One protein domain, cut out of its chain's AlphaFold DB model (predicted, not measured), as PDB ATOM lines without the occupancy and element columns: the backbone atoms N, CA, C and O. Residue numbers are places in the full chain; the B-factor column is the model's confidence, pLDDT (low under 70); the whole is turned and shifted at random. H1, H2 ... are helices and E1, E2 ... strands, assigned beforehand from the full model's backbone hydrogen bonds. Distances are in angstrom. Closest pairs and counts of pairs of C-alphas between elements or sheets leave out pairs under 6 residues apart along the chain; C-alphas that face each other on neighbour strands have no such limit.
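Overview. This is residues 19 to 35 and 45 to 109 of the 239 residues of an uncharacterized protein of Pseudoxanthomonas sp. KAs_5_3 (UniProt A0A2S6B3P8). A twisted sheet of four strands has both helices over one face and the other face bare; H2 lies between this sheet and a small sheet of three strands, E1 to E3, which is set at one end of the body. H1 covers the E5 and E6 side of the larger sheet, and H2 covers E4 and E7. The 82 printed residues hold two named helices and seven named strands, in the order E1 E2 E3 E4 H1 E5 E6 H2 E7, class mixed, helices and strands. The sheets run E5 - E6 - E4 - E7 and E1 - E2 - E3, both antiparallel. The whole is compact, with a radius of gyration of the C-alphas of 11.6 A and spans of 36 by 26 by 20 A.

Arrangement. Start at E1, residues 19 to 21, E2, residues 24 to 27, and E3, residues 30 to 33, a meander, each strand the antiparallel neighbour of the one before. Look at N 19 and O 26, 2.9 A, and N 32 and O 25, 2.7 A, within hydrogen-bond range. Past the cut, E4, residues 48 to 52, leads to H1, residues 58 to 67, then to the hairpin of E5, residues 71 to 75, and E6, residues 81 to 84. Between E5 and E6, N 84 and O 71 are 2.7 A apart; between E6 and E4, N 49 and O 83 are 2.8 A apart. H1 lies over E6 at a height over the sheet of 9.1 A; its closest C-alphas to E5 are Ile 65 and Leu 72, 7.0 A. H2, residues 90 to 101, lies over E4 and E7, residues 104 to 108, at a height over the sheet of 7.7 A, on the same face as H1; the C-alphas of Ala 94 and Ser 105 are closest, 4.8 A. E4 and E7 are antiparallel, with N 52 and O 104 2.8 A apart. E4, H1, E5 and E6, H2, E7 are split strand-helix-strand units, each with another strand between its two strands, and right-handed crossovers. H2 is also on the sheet of E1, E2 and E3, at a height of 9.7 A; the C-alphas of Tyr 32 and Gln 92 are 5.5 A apart, the closest of E3 and H2. H1 and H2 are close but not clearly touching, at a steep tilt of 54 degrees, opposite ways. In both helices every O i to N i+4 pair is within hydrogen-bond range.

Along the chain. Find C-alpha 19 at (183.992, 180.848, 145.039), where E1 begins. H1 runs 14.4 A, and H2 16.1 A from C-alpha 90 at (171.978, 178.259, 137.400). E4 spans 13.2 A, E5 11.8 A, and E7 12.6 A, ending at C-alpha 108, (166.837, 174.953, 131.665).

Size, cuts and confidence. The C-alphas of Gly 22 and Ala 77 are the two farthest apart, 36.2 A. Residues 36 to 44 are not printed, and C-alphas 35 and 45 are 14.6 A apart across the cut. Of the links that are printed whole, each is tight. The mean pLDDT of the printed part is 78.9; residue 35, residues 45 to 47, residues 76 to 79, residue 102 and residues 107 to 109 are under 70.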
ATOM      1  N   GLU A  19     184.394 180.729 143.640       88.50
ATOM      2  CA  GLU A  19     183.992 180.848 145.039       88.50
ATOM      3  C   GLU A  19     182.477 181.053 145.145       88.50
ATOM      4  O   GLU A  19     181.840 181.638 144.264       88.50
ATOM      5  N   TYR A  20     181.900 180.579 146.249       83.94
ATOM      6  CA  TYR A  20     180.486 180.743 146.568       83.94
ATOM      7  C   TYR A  20     180.361 181.499 147.887       83.94
ATOM      8  O   TYR A  20     180.708 180.972 148.944       83.94
ATOM      9  N   ASP A  21     179.850 182.727 147.823       84.06
ATOM     10  CA  ASP A  21     179.613 183.578 148.990       84.06
ATOM     11  C   ASP A  21     178.108 183.826 149.155       84.06
ATOM     12  O   ASP A  21     177.499 184.677 148.496       84.06
ATOM     13  N   GLY A  22     177.476 183.002 149.995       84.75
ATOM     14  CA  GLY A  22     176.031 183.023 150.214       84.75
ATOM     15  C   GLY A  22     175.250 182.706 148.936       84.75
ATOM     16  O   GLY A  22     175.191 181.559 148.504       84.75
ATOM     17  N   THR A  23     174.614 183.718 148.344       81.19
ATOM     18  CA  THR A  23     173.868 183.614 147.073       81.19
ATOM     19  C   THR A  23     174.642 184.160 145.869       81.19
ATOM     20  O   THR A  23     174.107 184.207 144.757       81.19
ATOM     21  N   THR A  24     175.888 184.582 146.080       80.44
ATOM     22  CA  THR A  24     176.759 185.160 145.056       80.44
ATOM     23  C   THR A  24     177.735 184.108 144.553       80.44
ATOM     24  O   THR A  24     178.463 183.500 145.335       80.44
ATOM     25  N   LEU A  25     177.760 183.912 143.237       85.81
ATOM     26  CA  LEU A  25     178.812 183.162 142.557       85.81
ATOM     27  C   LEU A  25     179.951 184.127 142.224       85.81
ATOM     28  O   LEU A  25     179.700 185.181 141.649       85.81
ATOM     29  N   ILE A  26     181.194 183.777 142.529       84.62
ATOM     30  CA  ILE A  26     182.372 184.563 142.150       84.62
ATOM     31  C   ILE A  26     183.215 183.705 141.210       84.62
ATOM     32  O   ILE A  26     183.727 182.667 141.614       84.62
ATOM     33  N   VAL A  27     183.370 184.135 139.956       86.81
ATOM     34  CA  VAL A  27     184.210 183.450 138.959       86.81
ATOM     35  C   VAL A  27     185.376 184.355 138.604       86.81
ATOM     36  O   VAL A  27     185.170 185.468 138.119       86.81
ATOM     37  N   GLU A  28     186.595 183.892 138.871       87.94
ATOM     38  CA  GLU A  28     187.846 184.619 138.614       87.94
ATOM     39  C   GLU A  28     187.823 186.053 139.178       87.94
ATOM     40  O   GLU A  28     188.206 187.021 138.523       87.94
ATOM     41  N   GLY A  29     187.302 186.195 140.401       83.31
ATOM     42  CA  GLY A  29     187.162 187.480 141.092       83.31
ATOM     43  C   GLY A  29     186.006 188.362 140.604       83.31
ATOM     44  O   GLY A  29     185.812 189.451 141.141       83.31
ATOM     45  N   THR A  30     185.215 187.919 139.620       86.56
ATOM     46  CA  THR A  30     184.017 188.636 139.158       86.56
ATOM     47  C   THR A  30     182.774 188.117 139.886       86.56
ATOM     48  O   THR A  30     182.456 186.935 139.738       86.56
ATOM     49  N   PRO A  31     182.046 188.963 140.638       84.50
ATOM     50  CA  PRO A  31     180.835 188.551 141.337       84.50
ATOM     51  C   PRO A  31     179.604 188.542 140.418       84.50
ATOM     52  O   PRO A  31     179.364 189.481 139.656       84.50
ATOM     53  N   TYR A  32     178.789 187.503 140.567       81.88
ATOM     54  CA  TYR A  32     177.492 187.284 139.936       81.88
ATOM     55  C   TYR A  32     176.459 187.077 141.054       81.88
ATOM     56  O   TYR A  32     176.270 185.950 141.529       81.88
ATOM     57  N   PRO A  33     175.840 188.159 141.560       80.94
ATOM     58  CA  PRO A  33     174.824 188.052 142.598       80.94
ATOM     59  C   PRO A  33     173.559 187.406 142.028       80.94
ATOM     60  O   PRO A  33     173.214 187.622 140.866       80.94
ATOM     61  N   ARG A  34     172.838 186.639 142.852       75.50
ATOM     62  CA  ARG A  34     171.498 186.167 142.483       75.50
ATOM     63  C   ARG A  34     170.599 187.377 142.205       75.50
ATOM     64  O   ARG A  34     170.446 188.237 143.074       75.50
ATOM     65  N   GLU A  35     170.013 187.444 141.011       62.25
ATOM     66  CA  GLU A  35     169.029 188.480 140.697       62.25
ATOM     67  C   GLU A  35     167.806 188.323 141.610       62.25
ATOM     68  O   GLU A  35     167.380 187.214 141.928       62.25
ATOM     69  N   LEU A  45     164.991 174.762 139.057       54.78
ATOM     70  CA  LEU A  45     165.918 174.510 137.965       54.78
ATOM     71  C   LEU A  45     166.801 173.340 138.390       54.78
ATOM     72  O   LEU A  45     167.350 173.348 139.486       54.78
ATOM     73  N   ALA A  46     166.867 172.286 137.577       61.12
ATOM     74  CA  ALA A  46     167.579 171.046 137.906       61.12
ATOM     75  C   ALA A  46     169.113 171.212 137.844       61.12
ATOM     76  O   ALA A  46     169.821 170.321 137.374       61.12
ATOM     77  N   ALA A  47     169.613 172.385 138.232       69.06
ATOM     78  CA  ALA A  47     170.984 172.836 138.095       69.06
ATOM     79  C   ALA A  47     171.570 172.787 136.681       69.06
ATOM     80  O   ALA A  47     172.788 172.744 136.509       69.06
ATOM     81  N   ARG A  48     170.713 172.789 135.654       77.62
ATOM     82  CA  ARG A  48     171.113 172.609 134.258       77.62
ATOM     83  C   ARG A  48     171.215 173.926 133.517       77.62
ATOM     84  O   ARG A  48     170.290 174.736 133.526       77.62
ATOM     85  N   ILE A  49     172.324 174.089 132.813       80.44
ATOM     86  CA  ILE A  49     172.642 175.239 131.977       80.44
ATOM     87  C   ILE A  49     172.909 174.736 130.560       80.44
ATOM     88  O   ILE A  49     173.713 173.826 130.358       80.44
ATOM     89  N   VAL A  50     172.251 175.346 129.578       80.75
ATOM     90  CA  VAL A  50     172.613 175.203 128.165       80.75
ATOM     91  C   VAL A  50     173.629 176.285 127.833       80.75
ATOM     92  O   VAL A  50     173.381 177.468 128.074       80.75
ATOM     93  N   VAL A  51     174.763 175.880 127.269       81.69
ATOM     94  CA  VAL A  51     175.848 176.769 126.851       81.69
ATOM     95  C   VAL A  51     175.957 176.736 125.335       81.69
ATOM     96  O   VAL A  51     176.301 175.708 124.752       81.69
ATOM     97  N   GLN A  52     175.684 177.876 124.707       84.38
ATOM     98  CA  GLN A  52     175.872 178.114 123.278       84.38
ATOM     99  C   GLN A  52     177.037 179.099 123.132       84.38
ATOM    100  O   GLN A  52     176.817 180.318 123.155       84.38
ATOM    101  N   PRO A  53     178.285 178.600 123.082       75.69
ATOM    102  CA  PRO A  53     179.440 179.471 122.941       75.69
ATOM    103  C   PRO A  53     179.396 180.185 121.588       75.69
ATOM    104  O   PRO A  53     178.774 179.723 120.632       75.69
ATOM    105  N   GLU A  54     180.070 181.325 121.495       75.81
ATOM    106  CA  GLU A  54     180.267 181.994 120.211       75.81
ATOM    107  C   GLU A  54     181.013 181.076 119.223       75.81
ATOM    108  O   GLU A  54     181.816 180.223 119.620       75.81
ATOM    109  N   GLN A  55     180.754 181.255 117.926       71.88
ATOM    110  CA  GLN A  55     181.350 180.435 116.876       71.88
ATOM    111  C   GLN A  55     182.884 180.397 117.013       71.88
ATOM    112  O   GLN A  55     183.540 181.425 117.173       71.88
ATOM    113  N   GLY A  56     183.457 179.191 116.982       71.31
ATOM    114  CA  GLY A  56     184.897 178.972 117.162       71.31
ATOM    115  C   GLY A  56     185.367 178.818 118.615       71.31
ATOM    116  O   GLY A  56     186.556 178.608 118.835       71.31
ATOM    117  N   LYS A  57     184.469 178.866 119.612       75.88
ATOM    118  CA  LYS A  57     184.814 178.674 121.037       75.88
ATOM    119  C   LYS A  57     184.308 177.360 121.646       75.88
ATOM    120  O   LYS A  57     184.347 177.209 122.861       75.88
ATOM    121  N   HIS A  58     183.875 176.392 120.841       75.00
ATOM    122  CA  HIS A  58     183.321 175.115 121.321       75.00
ATOM    123  C   HIS A  58     184.312 174.284 122.160       75.00
ATOM    124  O   HIS A  58     183.949 173.763 123.216       75.00
ATOM    125  N   ASP A  59     185.583 174.214 121.754       75.00
ATOM    126  CA  ASP A  59     186.616 173.507 122.529       75.00
ATOM    127  C   ASP A  59     187.031 174.289 123.780       75.00
ATOM    128  O   ASP A  59     187.201 173.715 124.858       75.00
ATOM    129  N   ALA A  60     187.108 175.619 123.666       78.19
ATOM    130  CA  ALA A  60     187.345 176.503 124.804       78.19
ATOM    131  C   ALA A  60     186.216 176.409 125.842       78.19
ATOM    132  O   ALA A  60     186.479 176.488 127.039       78.19
ATOM    133  N   ALA A  61     184.976 176.184 125.396       81.50
ATOM    134  CA  ALA A  61     183.825 175.997 126.261       81.50
ATOM    135  C   ALA A  61     183.986 174.755 127.138       81.50
ATOM    136  O   ALA A  61     183.865 174.859 128.352       81.50
ATOM    137  N   ALA A  62     184.334 173.602 126.559       83.94
ATOM    138  CA  ALA A  62     184.513 172.372 127.330       83.94
ATOM    139  C   ALA A  62     185.656 172.472 128.350       83.94
ATOM    140  O   ALA A  62     185.466 172.108 129.511       83.94
ATOM    141  N   ALA A  63     186.797 173.041 127.950       85.06
ATOM    142  CA  ALA A  63     187.918 173.278 128.859       85.06
ATOM    143  C   ALA A  63     187.547 174.240 130.004       85.06
ATOM    144  O   ALA A  63     188.009 174.079 131.133       85.06
ATOM    145  N   LEU A  64     186.696 175.233 129.732       85.94
ATOM    146  CA  LEU A  64     186.203 176.175 130.732       85.94
ATOM    147  C   LEU A  64     185.228 175.513 131.720       85.94
ATOM    148  O   LEU A  64     185.341 175.749 132.920       85.94
ATOM    149  N   ILE A  65     184.326 174.646 131.242       90.06
ATOM    150  CA  ILE A  65     183.421 173.857 132.099       90.06
ATOM    151  C   ILE A  65     184.219 172.978 133.069       90.06
ATOM    152  O   ILE A  65     183.957 173.006 134.273       90.06
ATOM    153  N   GLU A  66     185.234 172.267 132.572       87.44
ATOM    154  CA  GLU A  66     186.113 171.435 133.401       87.44
ATOM    155  C   GLU A  66     186.915 172.277 134.405       87.44
ATOM    156  O   GLU A  66     186.925 171.981 135.600       87.44
ATOM    157  N   ARG A  67     187.529 173.380 133.950       86.50
ATOM    158  CA  ARG A  67     188.298 174.303 134.802       86.50
ATOM    159  C   ARG A  67     187.470 174.851 135.963       86.50
ATOM    160  O   ARG A  67     188.005 175.038 137.053       86.50
ATOM    161  N   TYR A  68     186.192 175.134 135.729       89.50
ATOM    162  CA  TYR A  68     185.282 175.657 136.746       89.50
ATOM    163  C   TYR A  68     184.643 174.569 137.616       89.50
ATOM    164  O   TYR A  68     183.904 174.904 138.538       89.50
ATOM    165  N   GLY A  69     184.975 173.291 137.409       86.25
ATOM    166  CA  GLY A  69     184.471 172.184 138.225       86.25
ATOM    167  C   GLY A  69     182.989 171.885 137.993       86.25
ATOM    168  O   GLY A  69     182.324 171.334 138.867       86.25
ATOM    169  N   LEU A  70     182.459 172.274 136.833       87.12
ATOM    170  CA  LEU A  70     181.086 171.994 136.440       87.12
ATOM    171  C   LEU A  70     181.003 170.625 135.757       87.12
ATOM    172  O   LEU A  70     181.935 170.183 135.087       87.12
ATOM    173  N   THR A  71     179.867 169.947 135.904       85.00
ATOM    174  CA  THR A  71     179.672 168.629 135.289       85.00
ATOM    175  C   THR A  71     179.154 168.798 133.870       85.00
ATOM    176  O   THR A  71     178.065 169.325 133.671       85.00
ATOM    177  N   LEU A  72     179.888 168.322 132.868       83.88
ATOM    178  CA  LEU A  72     179.355 168.231 131.512       83.88
ATOM    179  C   LEU A  72     178.412 167.020 131.418       83.88
ATOM    180  O   LEU A  72     178.853 165.881 131.544       83.88
ATOM    181  N   GLU A  73     177.118 167.255 131.207       79.88
ATOM    182  CA  GLU A  73     176.117 166.190 131.045       79.88
ATOM    183  C   GLU A  73     175.941 165.774 129.582       79.88
ATOM    184  O   GLU A  73     175.553 164.638 129.308       79.88
ATOM    185  N   GLY A  74     176.252 166.663 128.634       70.50
ATOM    186  CA  GLY A  74     176.286 166.299 127.226       70.50
ATOM    187  C   GLY A  74     176.629 167.415 126.264       70.50
ATOM    188  O   GLY A  74     176.886 168.555 126.652       70.50
ATOM    189  N   ARG A  75     176.628 167.046 124.983       75.25
ATOM    190  CA  ARG A  75     176.955 167.919 123.861       75.25
ATOM    191  C   ARG A  75     175.975 167.684 122.710       75.25
ATOM    192  O   ARG A  75     175.659 166.533 122.418       75.25
ATOM    193  N   SER A  76     175.496 168.755 122.084       69.25
ATOM    194  CA  SER A  76     174.656 168.687 120.884       69.25
ATOM    195  C   SER A  76     175.498 168.536 119.612       69.25
ATOM    196  O   SER A  76     176.716 168.729 119.637       69.25
ATOM    197  N   ALA A  77     174.858 168.208 118.488       59.72
ATOM    198  CA  ALA A  77     175.533 168.119 117.189       59.72
ATOM    199  C   ALA A  77     176.110 169.476 116.741       59.72
ATOM    200  O   ALA A  77     177.139 169.529 116.081       59.72
ATOM    201  N   GLU A  78     175.482 170.566 117.174       63.22
ATOM    202  CA  GLU A  78     175.868 171.962 116.958       63.22
ATOM    203  C   GLU A  78     176.930 172.449 117.965       63.22
ATOM    204  O   GLU A  78     177.227 173.639 118.044       63.22
ATOM    205  N   GLY A  79     177.475 171.551 118.794       69.38
ATOM    206  CA  GLY A  79     178.523 171.869 119.763       69.38
ATOM    207  C   GLY A  79     178.035 172.565 121.037       69.38
ATOM    208  O   GLY A  79     178.863 173.018 121.832       69.38
ATOM    209  N   TRP A  80     176.721 172.642 121.272       81.12
ATOM    210  CA  TRP A  80     176.177 173.207 122.509       81.12
ATOM    211  C   TRP A  80     176.429 172.256 123.663       81.12
ATOM    212  O   TRP A  80     176.396 171.041 123.488       81.12
ATOM    213  N   LEU A  81     176.659 172.793 124.854       84.06
ATOM    214  CA  LEU A  81     176.937 171.983 126.032       84.06
ATOM    215  C   LEU A  81     175.736 172.002 126.970       84.06
ATOM    216  O   LEU A  81     175.198 173.071 127.261       84.06
ATOM    217  N   LEU A  82     175.354 170.831 127.475       84.00
ATOM    218  CA  LEU A  82     174.506 170.733 128.655       84.00
ATOM    219  C   LEU A  82     175.400 170.541 129.870       84.00
ATOM    220  O   LEU A  82     176.150 169.568 129.957       84.00
ATOM    221  N   VAL A  83     175.316 171.479 130.800       83.69
ATOM    222  CA  VAL A  83     176.190 171.552 131.964       83.69
ATOM    223  C   VAL A  83     175.345 171.518 133.222       83.69
ATOM    224  O   VAL A  83     174.349 172.229 133.324       83.69
ATOM    225  N   LYS A  84     175.767 170.721 134.196       85.19
ATOM    226  CA  LYS A  84     175.224 170.712 135.543       85.19
ATOM    227  C   LYS A  84     176.151 171.454 136.495       85.19
ATOM    228  O   LYS A  84     177.312 171.079 136.681       85.19
ATOM    229  N   GLY A  85     175.619 172.520 137.080       83.31
ATOM    230  CA  GLY A  85     176.240 173.251 138.177       83.31
ATOM    231  C   GLY A  85     175.646 172.864 139.529       83.31
ATOM    232  O   GLY A  85     174.923 171.873 139.635       83.31
ATOM    233  N   PRO A  86     175.957 173.628 140.580       82.31
ATOM    234  CA  PRO A  86     175.272 173.506 141.857       82.31
ATOM    235  C   PRO A  86     173.864 174.096 141.828       82.31
ATOM    236  O   PRO A  86     173.635 175.147 141.220       82.31
ATOM    237  N   ASP A  87     172.964 173.446 142.560       78.31
ATOM    238  CA  ASP A  87     171.570 173.861 142.704       78.31
ATOM    239  C   ASP A  87     171.465 175.313 143.214       78.31
ATOM    240  O   ASP A  87     172.108 175.711 144.192       78.31
ATOM    241  N   GLY A  88     170.627 176.116 142.557       75.00
ATOM    242  CA  GLY A  88     170.360 177.510 142.917       75.00
ATOM    243  C   GLY A  88     171.386 178.530 142.403       75.00
ATOM    244  O   GLY A  88     171.319 179.709 142.782       75.00
ATOM    245  N   PHE A  89     172.346 178.113 141.578       79.31
ATOM    246  CA  PHE A  89     173.323 179.002 140.937       79.31
ATOM    247  C   PHE A  89     173.209 179.032 139.408       79.31
ATOM    248  O   PHE A  89     174.101 179.539 138.732       79.31
ATOM    249  N   GLU A  90     172.134 178.497 138.838       80.94
ATOM    250  CA  GLU A  90     171.978 178.259 137.400       80.94
ATOM    251  C   GLU A  90     172.029 179.549 136.588       80.94
ATOM    252  O   GLU A  90     172.723 179.628 135.576       80.94
ATOM    253  N   MET A  91     171.328 180.583 137.053       76.44
ATOM    254  CA  MET A  91     171.267 181.881 136.378       76.44
ATOM    255  C   MET A  91     172.599 182.632 136.474       76.44
ATOM    256  O   MET A  91     173.044 183.263 135.510       76.44
ATOM    257  N   GLN A  92     173.273 182.523 137.621       83.25
ATOM    258  CA  GLN A  92     174.592 183.103 137.838       83.25
ATOM    259  C   GLN A  92     175.635 182.407 136.959       83.25
ATOM    260  O   GLN A  92     176.447 183.077 136.325       83.25
ATOM    261  N   TRP A  93     175.569 181.079 136.853       87.12
ATOM    262  CA  TRP A  93     176.437 180.300 135.977       87.12
ATOM    263  C   TRP A  93     176.192 180.578 134.501       87.12
ATOM    264  O   TRP A  93     177.156 180.791 133.771       87.12
ATOM    265  N   ALA A  94     174.935 180.648 134.064       79.44
ATOM    266  CA  ALA A  94     174.596 181.053 132.704       79.44
ATOM    267  C   ALA A  94     175.215 182.421 132.366       79.44
ATOM    268  O   ALA A  94     175.879 182.572 131.341       79.44
ATOM    269  N   SER A  95     175.095 183.390 133.277       78.75
ATOM    270  CA  SER A  95     175.674 184.729 133.113       78.75
ATOM    271  C   SER A  95     177.205 184.716 133.082       78.75
ATOM    272  O   SER A  95     177.817 185.386 132.245       78.75
ATOM    273  N   ALA A  96     177.839 183.943 133.968       83.12
ATOM    274  CA  ALA A  96     179.292 183.831 134.040       83.12
ATOM    275  C   ALA A  96     179.882 183.173 132.790       83.12
ATOM    276  O   ALA A  96     180.841 183.685 132.210       83.12
ATOM    277  N   ILE A  97     179.273 182.080 132.333       86.00
ATOM    278  CA  ILE A  97     179.705 181.349 131.143       86.00
ATOM    279  C   ILE A  97     179.505 182.206 129.888       86.00
ATOM    280  O   ILE A  97     180.429 182.324 129.082       86.00
ATOM    281  N   GLN A  98     178.357 182.879 129.752       82.06
ATOM    282  CA  GLN A  98     178.104 183.791 128.634       82.06
ATOM    283  C   GLN A  98     179.126 184.933 128.582       82.06
ATOM    284  O   GLN A  98     179.578 185.312 127.502       82.06
ATOM    285  N   ARG A  99     179.531 185.480 129.734       81.06
ATOM    286  CA  ARG A  99     180.541 186.545 129.780       81.06
ATOM    287  C   ARG A  99     181.920 186.075 129.308       81.06
ATOM    288  O   ARG A  99     182.637 186.867 128.702       81.06
ATOM    289  N   GLN A 100     182.281 184.822 129.574       81.94
ATOM    290  CA  GLN A 100     183.581 184.253 129.204       81.94
ATOM    291  C   GLN A 100     183.624 183.779 127.746       81.94
ATOM    292  O   GLN A 100     184.598 184.011 127.029       81.94
ATOM    293  N   LEU A 101     182.561 183.118 127.289       81.31
ATOM    294  CA  LEU A 101     182.522 182.463 125.981       81.31
ATOM    295  C   LEU A 101     181.824 183.293 124.900       81.31
ATOM    296  O   LEU A 101     181.910 182.941 123.727       81.31
ATOM    297  N   GLY A 102     181.167 184.397 125.253       69.94
ATOM    298  CA  GLY A 102     180.232 185.057 124.343       69.94
ATOM    299  C   GLY A 102     179.021 184.164 124.041       69.94
ATOM    300  O   GLY A 102     178.784 183.160 124.713       69.94
ATOM    301  N   GLY A 103     178.238 184.530 123.025       72.81
ATOM    302  CA  GLY A 103     177.062 183.753 122.625       72.81
ATOM    303  C   GLY A 103     175.906 183.835 123.629       72.81
ATOM    304  O   GLY A 103     175.632 184.902 124.186       72.81
ATOM    305  N   ARG A 104     175.186 182.724 123.823       75.38
ATOM    306  CA  ARG A 104     174.005 182.639 124.701       75.38
ATOM    307  C   ARG A 104     174.188 181.514 125.709       75.38
ATOM    308  O   ARG A 104     174.609 180.418 125.364       75.38
ATOM    309  N   SER A 105     173.850 181.753 126.967       76.56
ATOM    310  CA  SER A 105     173.753 180.684 127.963       76.56
ATOM    311  C   SER A 105     172.530 180.921 128.835       76.56
ATOM    312  O   SER A 105     172.205 182.066 129.140       76.56
ATOM    313  N   PHE A 106     171.813 179.860 129.196       71.44
ATOM    314  CA  PHE A 106     170.575 179.977 129.969       71.44
ATOM    315  C   PHE A 106     170.313 178.727 130.807       71.44
ATOM    316  O   PHE A 106     170.703 177.619 130.437       71.44
ATOM    317  N   ALA A 107     169.638 178.912 131.940       69.69
ATOM    318  CA  ALA A 107     169.174 177.813 132.773       69.69
ATOM    319  C   ALA A 107     167.991 177.088 132.107       69.69
ATOM    320  O   ALA A 107     167.146 177.727 131.476       69.69
ATOM    321  N   THR A 108     167.912 175.765 132.252       64.06
ATOM    322  CA  THR A 108     166.837 174.953 131.665       64.06
ATOM    323  C   THR A 108     166.214 173.979 132.666       64.06
ATOM    324  O   THR A 108     166.887 173.425 133.534       64.06
ATOM    325  N   ASN A 109     164.904 173.775 132.509       61.50
ATOM    326  CA  ASN A 109     164.082 172.794 133.224       61.50
ATOM    327  C   ASN A 109     163.703 171.588 132.357       61.50
ATOM    328  O   ASN A 109     163.020 170.689 132.842       61.50
TER     329      ASN A 109